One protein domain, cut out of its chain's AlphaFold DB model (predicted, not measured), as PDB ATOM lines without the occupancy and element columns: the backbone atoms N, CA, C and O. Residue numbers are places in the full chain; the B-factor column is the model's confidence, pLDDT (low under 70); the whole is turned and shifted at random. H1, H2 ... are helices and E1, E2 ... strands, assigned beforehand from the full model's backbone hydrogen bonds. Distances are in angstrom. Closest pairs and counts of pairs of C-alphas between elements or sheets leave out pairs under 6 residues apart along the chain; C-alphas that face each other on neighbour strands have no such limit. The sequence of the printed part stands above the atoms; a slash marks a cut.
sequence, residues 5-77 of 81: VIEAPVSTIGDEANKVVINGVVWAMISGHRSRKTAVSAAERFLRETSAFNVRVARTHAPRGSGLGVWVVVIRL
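AT A GLANCE: This is residues 5 to 77 of the 81 residues of an uncharacterized protein of marine sediment metagenome (UniProt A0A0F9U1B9). A strongly twisted sheet of four strands, curled like part of a barrel, has one helix, H1, packed over one face: two layers. The 73 printed residues hold E1, E2, H1, E3 and E4 in turn; the antiparallel sheet runs E1, E2, E4, E3, and the class is mixed. The whole is compact, radius of gyration of the C-alphas 11.6 A, spanning 35 by 25 by 18 A.

IN THESE COORDINATES: After residues 5 to 18, E1 takes residues 19 to 22, from C-alpha 19 at (130.915, 274.898, 216.900). E2, residues 25 to 33, 21.8 A, bends by 69 degrees at residue 30. H1 is residues 36 to 50, 20.9 A; E3 55 to 61, 19.2 A; E4 69 to 76, 21.2 A, ending at C-alpha 76 (126.976, 278.990, 208.598).

HOW THE PARTS SIT: Hairpin E1 and E2 has N 20 and O 27 at 2.9 A; E2 and E4, N 30 and O 73, 2.9 A; hairpin E3 and E4, N 58 and O 72, 2.9 A. E2, H1, E3 form a split strand-helix-strand unit, E4 between its strands, with a right-handed crossover. H1's height over the sheet is 8.5 A; its closest C-alphas to E4 are Arg 36 and Trp 71, 5.8 A. In H1 every O i to N i+4 pair is within hydrogen-bond range.

THE WHOLE: The printed part has no cut and no long link; pLDDT is under 70 at residues 7 to 17 and 62 to 68.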
ATOM      1  N   VAL A   5     138.623 281.403 202.704       83.19
ATOM      2  CA  VAL A   5     139.611 280.957 203.701       83.19
ATOM      3  C   VAL A   5     139.802 282.049 204.751       83.19
ATOM      4  O   VAL A   5     140.013 283.207 204.404       83.19
ATOM      5  N   ILE A   6     139.733 281.679 206.027       79.00
ATOM      6  CA  ILE A   6     139.913 282.564 207.179       79.00
ATOM      7  C   ILE A   6     141.111 282.055 207.979       79.00
ATOM      8  O   ILE A   6     141.061 280.995 208.601       79.00
ATOM      9  N   GLU A   7     142.217 282.793 207.922       66.12
ATOM     10  CA  GLU A   7     143.505 282.342 208.464       66.12
ATOM     11  C   GLU A   7     143.674 282.617 209.967       66.12
ATOM     12  O   GLU A   7     144.471 281.940 210.618       66.12
ATOM     13  N   ALA A   8     142.887 283.537 210.534       60.28
ATOM     14  CA  ALA A   8     142.903 283.883 211.952       60.28
ATOM     15  C   ALA A   8     141.546 283.542 212.599       60.28
ATOM     16  O   ALA A   8     140.536 284.154 212.237       60.28
ATOM     17  N   PRO A   9     141.474 282.566 213.523       56.47
ATOM     18  CA  PRO A   9     140.240 282.299 214.242       56.47
ATOM     19  C   PRO A   9     139.944 283.468 215.183       56.47
ATOM     20  O   PRO A   9     140.743 283.787 216.062       56.47
ATOM     21  N   VAL A  10     138.767 284.078 215.032       54.72
ATOM     22  CA  VAL A  10     138.162 284.805 216.150       54.72
ATOM     23  C   VAL A  10     137.772 283.723 217.152       54.72
ATOM     24  O   VAL A  10     136.949 282.860 216.876       54.72
ATOM     25  N   SER A  11     138.494 283.692 218.263       55.56
ATOM     26  CA  SER A  11     138.276 282.830 219.421       55.56
ATOM     27  C   SER A  11     136.786 282.683 219.745       55.56
ATOM     28  O   SER A  11     136.147 283.697 220.003       55.56
ATOM     29  N   THR A  12     136.238 281.465 219.690       54.59
ATOM     30  CA  THR A  12     136.082 280.554 220.845       54.59
ATOM     31  C   THR A  12     135.560 279.203 220.347       54.59
ATOM     32  O   THR A  12     134.534 279.135 219.671       54.59
ATOM     33  N   ILE A  13     136.244 278.114 220.711       52.53
ATOM     34  CA  ILE A  13     135.617 276.788 220.777       52.53
ATOM     35  C   ILE A  13     134.789 276.829 222.066       52.53
ATOM     36  O   ILE A  13     135.320 276.590 223.147       52.53
ATOM     37  N   GLY A  14     133.550 277.310 221.973       45.38
ATOM     38  CA  GLY A  14     132.632 277.406 223.108       45.38
ATOM     39  C   GLY A  14     131.755 276.160 223.194       45.38
ATOM     40  O   GLY A  14     130.964 275.936 222.283       45.38
ATOM     41  N   ASP A  15     131.949 275.376 224.259       48.88
ATOM     42  CA  ASP A  15     131.090 274.355 224.902       48.88
ATOM     43  C   ASP A  15     130.309 273.301 224.090       48.88
ATOM     44  O   ASP A  15     129.720 272.395 224.670       48.88
ATOM     45  N   GLU A  16     130.393 273.288 222.765       53.19
ATOM     46  CA  GLU A  16     129.970 272.161 221.938       53.19
ATOM     47  C   GLU A  16     131.085 271.858 220.939       53.19
ATOM     48  O   GLU A  16     131.404 272.693 220.095       53.19
ATOM     49  N   ALA A  17     131.681 270.665 221.016       59.25
ATOM     50  CA  ALA A  17     132.906 270.254 220.308       59.25
ATOM     51  C   ALA A  17     132.924 270.462 218.772       59.25
ATOM     52  O   ALA A  17     133.965 270.285 218.143       59.25
ATOM     53  N   ASN A  18     131.801 270.869 218.171       70.44
ATOM     54  CA  ASN A  18     131.599 271.058 216.739       70.44
ATOM     55  C   ASN A  18     131.188 272.494 216.343       70.44
ATOM     56  O   ASN A  18     130.752 272.692 215.211       70.44
ATOM     57  N   LYS A  19     131.285 273.503 217.223       74.94
ATOM     58  CA  LYS A  19     130.915 274.898 216.900       74.94
ATOM     59  C   LYS A  19     132.115 275.849 216.941       74.94
ATOM     60  O   LYS A  19     133.009 275.719 217.772       74.94
ATOM     61  N   VAL A  20     132.123 276.821 216.027       75.69
ATOM     62  CA  VAL A  20     133.139 277.884 215.933       75.69
ATOM     63  C   VAL A  20     132.444 279.226 215.719       75.69
ATOM     64  O   VAL A  20     131.555 279.338 214.875       75.69
ATOM     65  N   VAL A  21     132.857 280.258 216.453       76.69
ATOM     66  CA  VAL A  21     132.381 281.630 216.229       76.69
ATOM     67  C   VAL A  21     133.338 282.349 215.283       76.69
ATOM     68  O   VAL A  21     134.537 282.385 215.513       76.69
ATOM     69  N   ILE A  22     132.826 282.926 214.198       76.44
ATOM     70  CA  ILE A  22     133.616 283.711 213.240       76.44
ATOM     71  C   ILE A  22     132.896 285.033 213.024       76.44
ATOM     72  O   ILE A  22     131.762 285.043 212.542       76.44
ATOM     73  N   ASN A  23     133.560 286.144 213.357       77.69
ATOM     74  CA  ASN A  23     132.997 287.497 213.271       77.69
ATOM     75  C   ASN A  23     131.612 287.598 213.953       77.69
ATOM     76  O   ASN A  23     130.670 288.127 213.368       77.69
ATOM     77  N   GLY A  24     131.458 287.013 215.149       76.06
ATOM     78  CA  GLY A  24     130.199 287.023 215.912       76.06
ATOM     79  C   GLY A  24     129.088 286.102 215.381       76.06
ATOM     80  O   GLY A  24     128.018 286.028 215.977       76.06
ATOM     81  N   VAL A  25     129.322 285.374 214.285       79.25
ATOM     82  CA  VAL A  25     128.381 284.388 213.730       79.25
ATOM     83  C   VAL A  25     128.792 282.990 214.176       79.25
ATOM     84  O   VAL A  25     129.975 282.669 214.136       79.25
ATOM     85  N   VAL A  26     127.831 282.147 214.562       80.62
ATOM     86  CA  VAL A  26     128.080 280.740 214.917       80.62
ATOM     87  C   VAL A  26     128.087 279.869 213.660       80.62
ATOM     88  O   VAL A  26     127.178 279.929 212.826       80.62
ATOM     89  N   TRP A  27     129.114 279.037 213.540       84.56
ATOM     90  CA  TRP A  27     129.318 278.093 212.449       84.56
ATOM     91  C   TRP A  27     129.437 276.679 213.009       84.56
ATOM     92  O   TRP A  27     129.993 276.482 214.090       84.56
ATOM     93  N   ALA A  28     128.945 275.697 212.259       83.88
ATOM     94  CA  ALA A  28     129.160 274.289 212.565       83.88
ATOM     95  C   ALA A  28     130.375 273.766 211.801       83.88
ATOM     96  O   ALA A  28     130.510 273.988 210.598       83.88
ATOM     97  N   MET A  29     131.249 273.061 212.508       85.06
ATOM     98  CA  MET A  29     132.347 272.296 211.942       85.06
ATOM     99  C   MET A  29     131.800 271.018 211.316       85.06
ATOM    100  O   MET A  29     131.091 270.261 211.970       85.06
ATOM    101  N   ILE A  30     132.159 270.775 210.058       86.00
ATOM    102  CA  ILE A  30     131.749 269.561 209.339       86.00
ATOM    103  C   ILE A  30     132.913 268.594 209.109       86.00
ATOM    104  O   ILE A  30     132.694 267.404 208.921       86.00
ATOM    105  N   SER A  31     134.158 269.085 209.096       86.94
ATOM    106  CA  SER A  31     135.355 268.239 208.989       86.94
ATOM    107  C   SER A  31     136.624 268.975 209.425       86.94
ATOM    108  O   SER A  31     136.690 270.204 209.345       86.94
ATOM    109  N   GLY A  32     137.639 268.217 209.849       85.69
ATOM    110  CA  GLY A  32     138.971 268.707 210.207       85.69
ATOM    111  C   GLY A  32     140.073 268.026 209.392       85.69
ATOM    112  O   GLY A  32     140.008 266.834 209.104       85.69
ATOM    113  N   HIS A  33     141.100 268.789 209.024       87.31
ATOM    114  CA  HIS A  33     142.162 268.407 208.097       87.31
ATOM    115  C   HIS A  33     143.514 268.897 208.608       87.31
ATOM    116  O   HIS A  33     143.647 270.011 209.110       87.31
ATOM    117  N   ARG A  34     144.565 268.098 208.422       85.00
ATOM    118  CA  ARG A  34     145.927 268.486 208.836       85.00
ATOM    119  C   ARG A  34     146.561 269.540 207.925       85.00
ATOM    120  O   ARG A  34     147.510 270.200 208.328       85.00
ATOM    121  N   SER A  35     146.050 269.706 206.704       90.00
ATOM    122  CA  SER A  35     146.590 270.646 205.721       90.00
ATOM    123  C   SER A  35     145.509 271.572 205.166       90.00
ATOM    124  O   SER A  35     144.363 271.162 204.963       90.00
ATOM    125  N   ARG A  36     145.904 272.812 204.852       90.38
ATOM    126  CA  ARG A  36     145.043 273.805 204.194       90.38
ATOM    127  C   ARG A  36     144.506 273.286 202.864       90.38
ATOM    128  O   ARG A  36     143.320 273.416 202.586       90.38
ATOM    129  N   LYS A  37     145.383 272.692 202.048       93.38
ATOM    130  CA  LYS A  37     145.053 272.209 200.700       93.38
ATOM    131  C   LYS A  37     143.955 271.144 200.748       93.38
ATOM    132  O   LYS A  37     143.007 271.216 199.973       93.38
ATOM    133  N   THR A  38     144.055 270.200 201.686       93.00
ATOM    134  CA  THR A  38     143.039 269.154 201.874       93.00
ATOM    135  C   THR A  38     141.704 269.753 202.324       93.00
ATOM    136  O   THR A  38     140.672 269.398 201.764       93.00
ATOM    137  N   ALA A  39     141.721 270.717 203.253       91.00
ATOM    138  CA  ALA A  39     140.499 271.388 203.703       91.00
ATOM    139  C   ALA A  39     139.793 272.161 202.579       91.00
ATOM    140  O   ALA A  39     138.574 272.079 202.455       91.00
ATOM    141  N   VAL A  40     140.544 272.882 201.740       92.94
ATOM    142  CA  VAL A  40     139.983 273.617 200.592       92.94
ATOM    143  C   VAL A  40     139.367 272.653 199.581       92.94
ATOM    144  O   VAL A  40     138.212 272.827 199.208       92.94
ATOM    145  N   SER A  41     140.085 271.590 199.211       93.94
ATOM    146  CA  SER A  41     139.570 270.571 198.288       93.94
ATOM    147  C   SER A  41     138.292 269.898 198.818       93.94
ATOM    148  O   SER A  41     137.330 269.704 198.072       93.94
ATOM    149  N   ALA A  42     138.243 269.604 200.123       91.44
ATOM    150  CA  ALA A  42     137.056 269.062 200.777       91.44
ATOM    151  C   ALA A  42     135.884 270.058 200.787       91.44
ATOM    152  O   ALA A  42     134.754 269.671 200.497       91.44
ATOM    153  N   ALA A  43     136.141 271.339 201.065       91.12
ATOM    154  CA  ALA A  43     135.128 272.392 201.026       91.12
ATOM    155  C   ALA A  43     134.530 272.571 199.620       91.12
ATOM    156  O   ALA A  43     133.314 272.673 199.471       91.12
ATOM    157  N   GLU A  44     135.366 272.562 198.580       91.44
ATOM    158  CA  GLU A  44     134.917 272.635 197.186       91.44
ATOM    159  C   GLU A  44     134.067 271.428 196.790       91.44
ATOM    160  O   GLU A  44     133.055 271.580 196.106       91.44
ATOM    161  N   ARG A  45     134.459 270.224 197.224       90.88
ATOM    162  CA  ARG A  45     133.665 269.009 197.019       90.88
ATOM    163  C   ARG A  45     132.312 269.111 197.719       90.88
ATOM    164  O   ARG A  45     131.289 268.866 197.090       90.88
ATOM    165  N   PHE A  46     132.307 269.551 198.972       87.25
ATOM    166  CA  PHE A  46     131.090 269.723 199.756       87.25
ATOM    167  C   PHE A  46     130.120 270.731 199.117       87.25
ATOM    168  O   PHE A  46     128.922 270.461 199.049       87.25
ATOM    169  N   LEU A  47     130.625 271.853 198.586       86.69
ATOM    170  CA  LEU A  47     129.817 272.827 197.836       86.69
ATOM    171  C   LEU A  47     129.127 272.202 196.615       86.69
ATOM    172  O   LEU A  47     127.972 272.522 196.346       86.69
ATOM    173  N   ARG A  48     129.815 271.308 195.892       87.06
ATOM    174  CA  ARG A  48     129.245 270.615 194.723       87.06
ATOM    175  C   ARG A  48     128.165 269.602 195.101       87.06
ATOM    176  O   ARG A  48     127.226 269.428 194.338       87.06
ATOM    177  N   GLU A  49     128.304 268.940 196.247       87.56
ATOM    178  CA  GLU A  49     127.431 267.825 196.646       87.56
ATOM    179  C   GLU A  49     126.180 268.263 197.429       87.56
ATOM    180  O   GLU A  49     125.166 267.576 197.378       87.56
ATOM    181  N   THR A  50     126.226 269.384 198.162       77.88
ATOM    182  CA  THR A  50     125.197 269.707 199.178       77.88
ATOM    183  C   THR A  50     124.388 270.977 198.921       77.88
ATOM    184  O   THR A  50     123.511 271.309 199.718       77.88
ATOM    185  N   SER A  51     124.672 271.725 197.851       74.00
ATOM    186  CA  SER A  51     124.062 273.044 197.584       74.00
ATOM    187  C   SER A  51     124.213 274.054 198.738       74.00
ATOM    188  O   SER A  51     123.469 275.033 198.828       74.00
ATOM    189  N   ALA A  52     125.181 273.846 199.638       73.38
ATOM    190  CA  ALA A  52     125.471 274.779 200.715       73.38
ATOM    191  C   ALA A  52     125.950 276.126 200.146       73.38
ATOM    192  O   ALA A  52     126.784 276.182 199.247       73.38
ATOM    193  N   PHE A  53     125.452 277.233 200.691       70.69
ATOM    194  CA  PHE A  53     125.726 278.584 200.177       70.69
ATOM    195  C   PHE A  53     126.761 279.361 201.006       70.69
ATOM    196  O   PHE A  53     127.180 280.443 200.613       70.69
ATOM    197  N   ASN A  54     127.201 278.820 202.146       83.00
ATOM    198  CA  ASN A  54     128.133 279.477 203.064       83.00
ATOM    199  C   ASN A  54     129.125 278.466 203.649       83.00
ATOM    200  O   ASN A  54     129.009 278.089 204.815       83.00
ATOM    201  N   VAL A  55     130.089 278.027 202.839       87.75
ATOM    202  CA  VAL A  55     131.183 277.146 203.274       87.75
ATOM    203  C   VAL A  55     132.449 277.972 203.440       87.75
ATOM    204  O   VAL A  55     132.822 278.747 202.556       87.75
ATOM    205  N   ARG A  56     133.119 277.813 204.580       88.94
ATOM    206  CA  ARG A  56     134.389 278.482 204.869       88.94
ATOM    207  C   ARG A  56     135.415 277.481 205.366       88.94
ATOM    208  O   ARG A  56     135.069 276.455 205.945       88.94
ATOM    209  N   VAL A  57     136.681 277.801 205.149       89.62
ATOM    210  CA  VAL A  57     137.813 277.065 205.710       89.62
ATOM    211  C   VAL A  57     138.467 277.947 206.760       89.62
ATOM    212  O   VAL A  57     138.812 279.086 206.462       89.62
ATOM    213  N   ALA A  58     138.639 277.438 207.975       86.38
ATOM    214  CA  ALA A  58     139.265 278.168 209.071       86.38
ATOM    215  C   ALA A  58     140.412 277.364 209.682       86.38
ATOM    216  O   ALA A  58     140.384 276.135 209.692       86.38
ATOM    217  N   ARG A  59     141.425 278.049 210.213       83.62
ATOM    218  CA  ARG A  59     142.452 277.411 211.041       83.62
ATOM    219  C   ARG A  59     142.015 277.464 212.502       83.62
ATOM    220  O   ARG A  59     141.698 278.535 213.001       83.62
ATOM    221  N   THR A  60     142.013 276.324 213.186       77.69
ATOM    222  CA  THR A  60     141.715 276.228 214.620       77.69
ATOM    223  C   THR A  60     142.849 275.534 215.364       77.69
ATOM    224  O   THR A  60     143.604 274.748 214.788       77.69
ATOM    225  N   HIS A  61     142.963 275.800 216.660       71.50
ATOM    226  CA  HIS A  61     143.765 274.969 217.547       71.50
ATOM    227  C   HIS A  61     142.942 273.740 217.928       71.50
ATOM    228  O   HIS A  61     141.747 273.853 218.203       71.50
ATOM    229  N   ALA A  62     143.557 272.560 217.903       58.94
ATOM    230  CA  ALA A  62     142.927 271.383 218.485       58.94
ATOM    231  C   ALA A  62     142.761 271.571 220.013       58.94
ATOM    232  O   ALA A  62     143.504 272.365 220.608       58.94
ATOM    233  N   PRO A  63     141.785 270.891 220.651       55.41
ATOM    234  CA  PRO A  63     141.587 270.963 222.097       55.41
ATOM    235  C   PRO A  63     142.899 270.688 222.845       55.41
ATOM    236  O   PRO A  63     143.728 269.908 222.382       55.41
ATOM    237  N   ARG A  64     143.095 271.390 223.968       50.72
ATOM    238  CA  ARG A  64     144.338 271.479 224.762       50.72
ATOM    239  C   ARG A  64     145.228 270.222 224.706       50.72
ATOM    240  O   ARG A  64     144.788 269.136 225.062       50.72
ATOM    241  N   GLY A  65     146.504 270.410 224.352       48.62
ATOM    242  CA  GLY A  65     147.567 269.400 224.496       48.62
ATOM    243  C   GLY A  65     148.183 268.882 223.193       48.62
ATOM    244  O   GLY A  65     149.295 268.370 223.212       48.62
ATOM    245  N   SER A  66     147.533 269.066 222.043       56.06
ATOM    246  CA  SER A  66     148.005 268.501 220.768       56.06
ATOM    247  C   SER A  66     148.979 269.378 219.972       56.06
ATOM    248  O   SER A  66     149.515 268.901 218.978       56.06
ATOM    249  N   GLY A  67     149.194 270.649 220.350       53.28
ATOM    250  CA  GLY A  67     150.203 271.561 219.763       53.28
ATOM    251  C   GLY A  67     150.061 271.900 218.265       53.28
ATOM    252  O   GLY A  67     150.711 272.818 217.772       53.28
ATOM    253  N   LEU A  68     149.195 271.198 217.535       61.38
ATOM    254  CA  LEU A  68     149.030 271.293 216.092       61.38
ATOM    255  C   LEU A  68     147.745 272.053 215.747       61.38
ATOM    256  O   LEU A  68     146.665 271.767 216.268       61.38
ATOM    257  N   GLY A  69     147.871 273.027 214.843       70.75
ATOM    258  CA  GLY A  69     146.718 273.686 214.233       70.75
ATOM    259  C   GLY A  69     146.053 272.766 213.209       70.75
ATOM    260  O   GLY A  69     146.733 272.189 212.363       70.75
ATOM    261  N   VAL A  70     144.728 272.657 213.264       80.94
ATOM    262  CA  VAL A  70     143.897 271.884 212.333       80.94
ATOM    263  C   VAL A  70     143.142 272.859 211.430       80.94
ATOM    264  O   VAL A  70     142.674 273.905 211.874       80.94
ATOM    265  N   TRP A  71     143.029 272.533 210.146       87.06
ATOM    266  CA  TRP A  71     142.193 273.257 209.195       87.06
ATOM    267  C   TRP A  71     140.806 272.641 209.171       87.06
ATOM    268  O   TRP A  71     140.663 271.455 208.906       87.06
ATOM    269  N   VAL A  72     139.778 273.431 209.432       87.75
ATOM    270  CA  VAL A  72     138.403 272.950 209.530       87.75
ATOM    271  C   VAL A  72     137.550 273.531 208.420       87.75
ATOM    272  O   VAL A  72     137.701 274.695 208.051       87.75
ATOM    273  N   VAL A  73     136.649 272.710 207.890       89.44
ATOM    274  CA  VAL A  73     135.568 273.170 207.019       89.44
ATOM    275  C   VAL A  73     134.371 273.466 207.909       89.44
ATOM    276  O   VAL A  73     133.987 272.635 208.736       89.44
ATOM    277  N   VAL A  74     133.798 274.654 207.750       89.12
ATOM    278  CA  VAL A  74     132.685 275.134 208.565       89.12
ATOM    279  C   VAL A  74     131.548 275.655 207.695       89.12
ATOM    280  O   VAL A  74     131.775 276.199 206.610       89.12
ATOM    281  N   ILE A  75     130.319 275.513 208.189       89.31
ATOM    282  CA  ILE A  75     129.099 276.003 207.542       89.31
ATOM    283  C   ILE A  75     128.358 276.982 208.442       89.31
ATOM    284  O   ILE A  75     128.331 276.823 209.665       89.31
ATOM    285  N   ARG A  76     127.763 278.014 207.840       85.94
ATOM    286  CA  ARG A  76     126.976 278.990 208.598       85.94
ATOM    287  C   ARG A  76     125.715 278.306 209.096       85.94
ATOM    288  O   ARG A  76     124.918 277.844 208.280       85.94
ATOM    289  N   LEU A  77     125.498 278.300 210.406       78.94
ATOM    290  CA  LEU A  77     124.197 277.929 210.944       78.94
ATOM    291  C   LEU A  77     123.227 279.079 210.650       78.94
ATOM    292  O   LEU A  77     123.536 280.243 210.926       78.94
TER     293      LEU A  77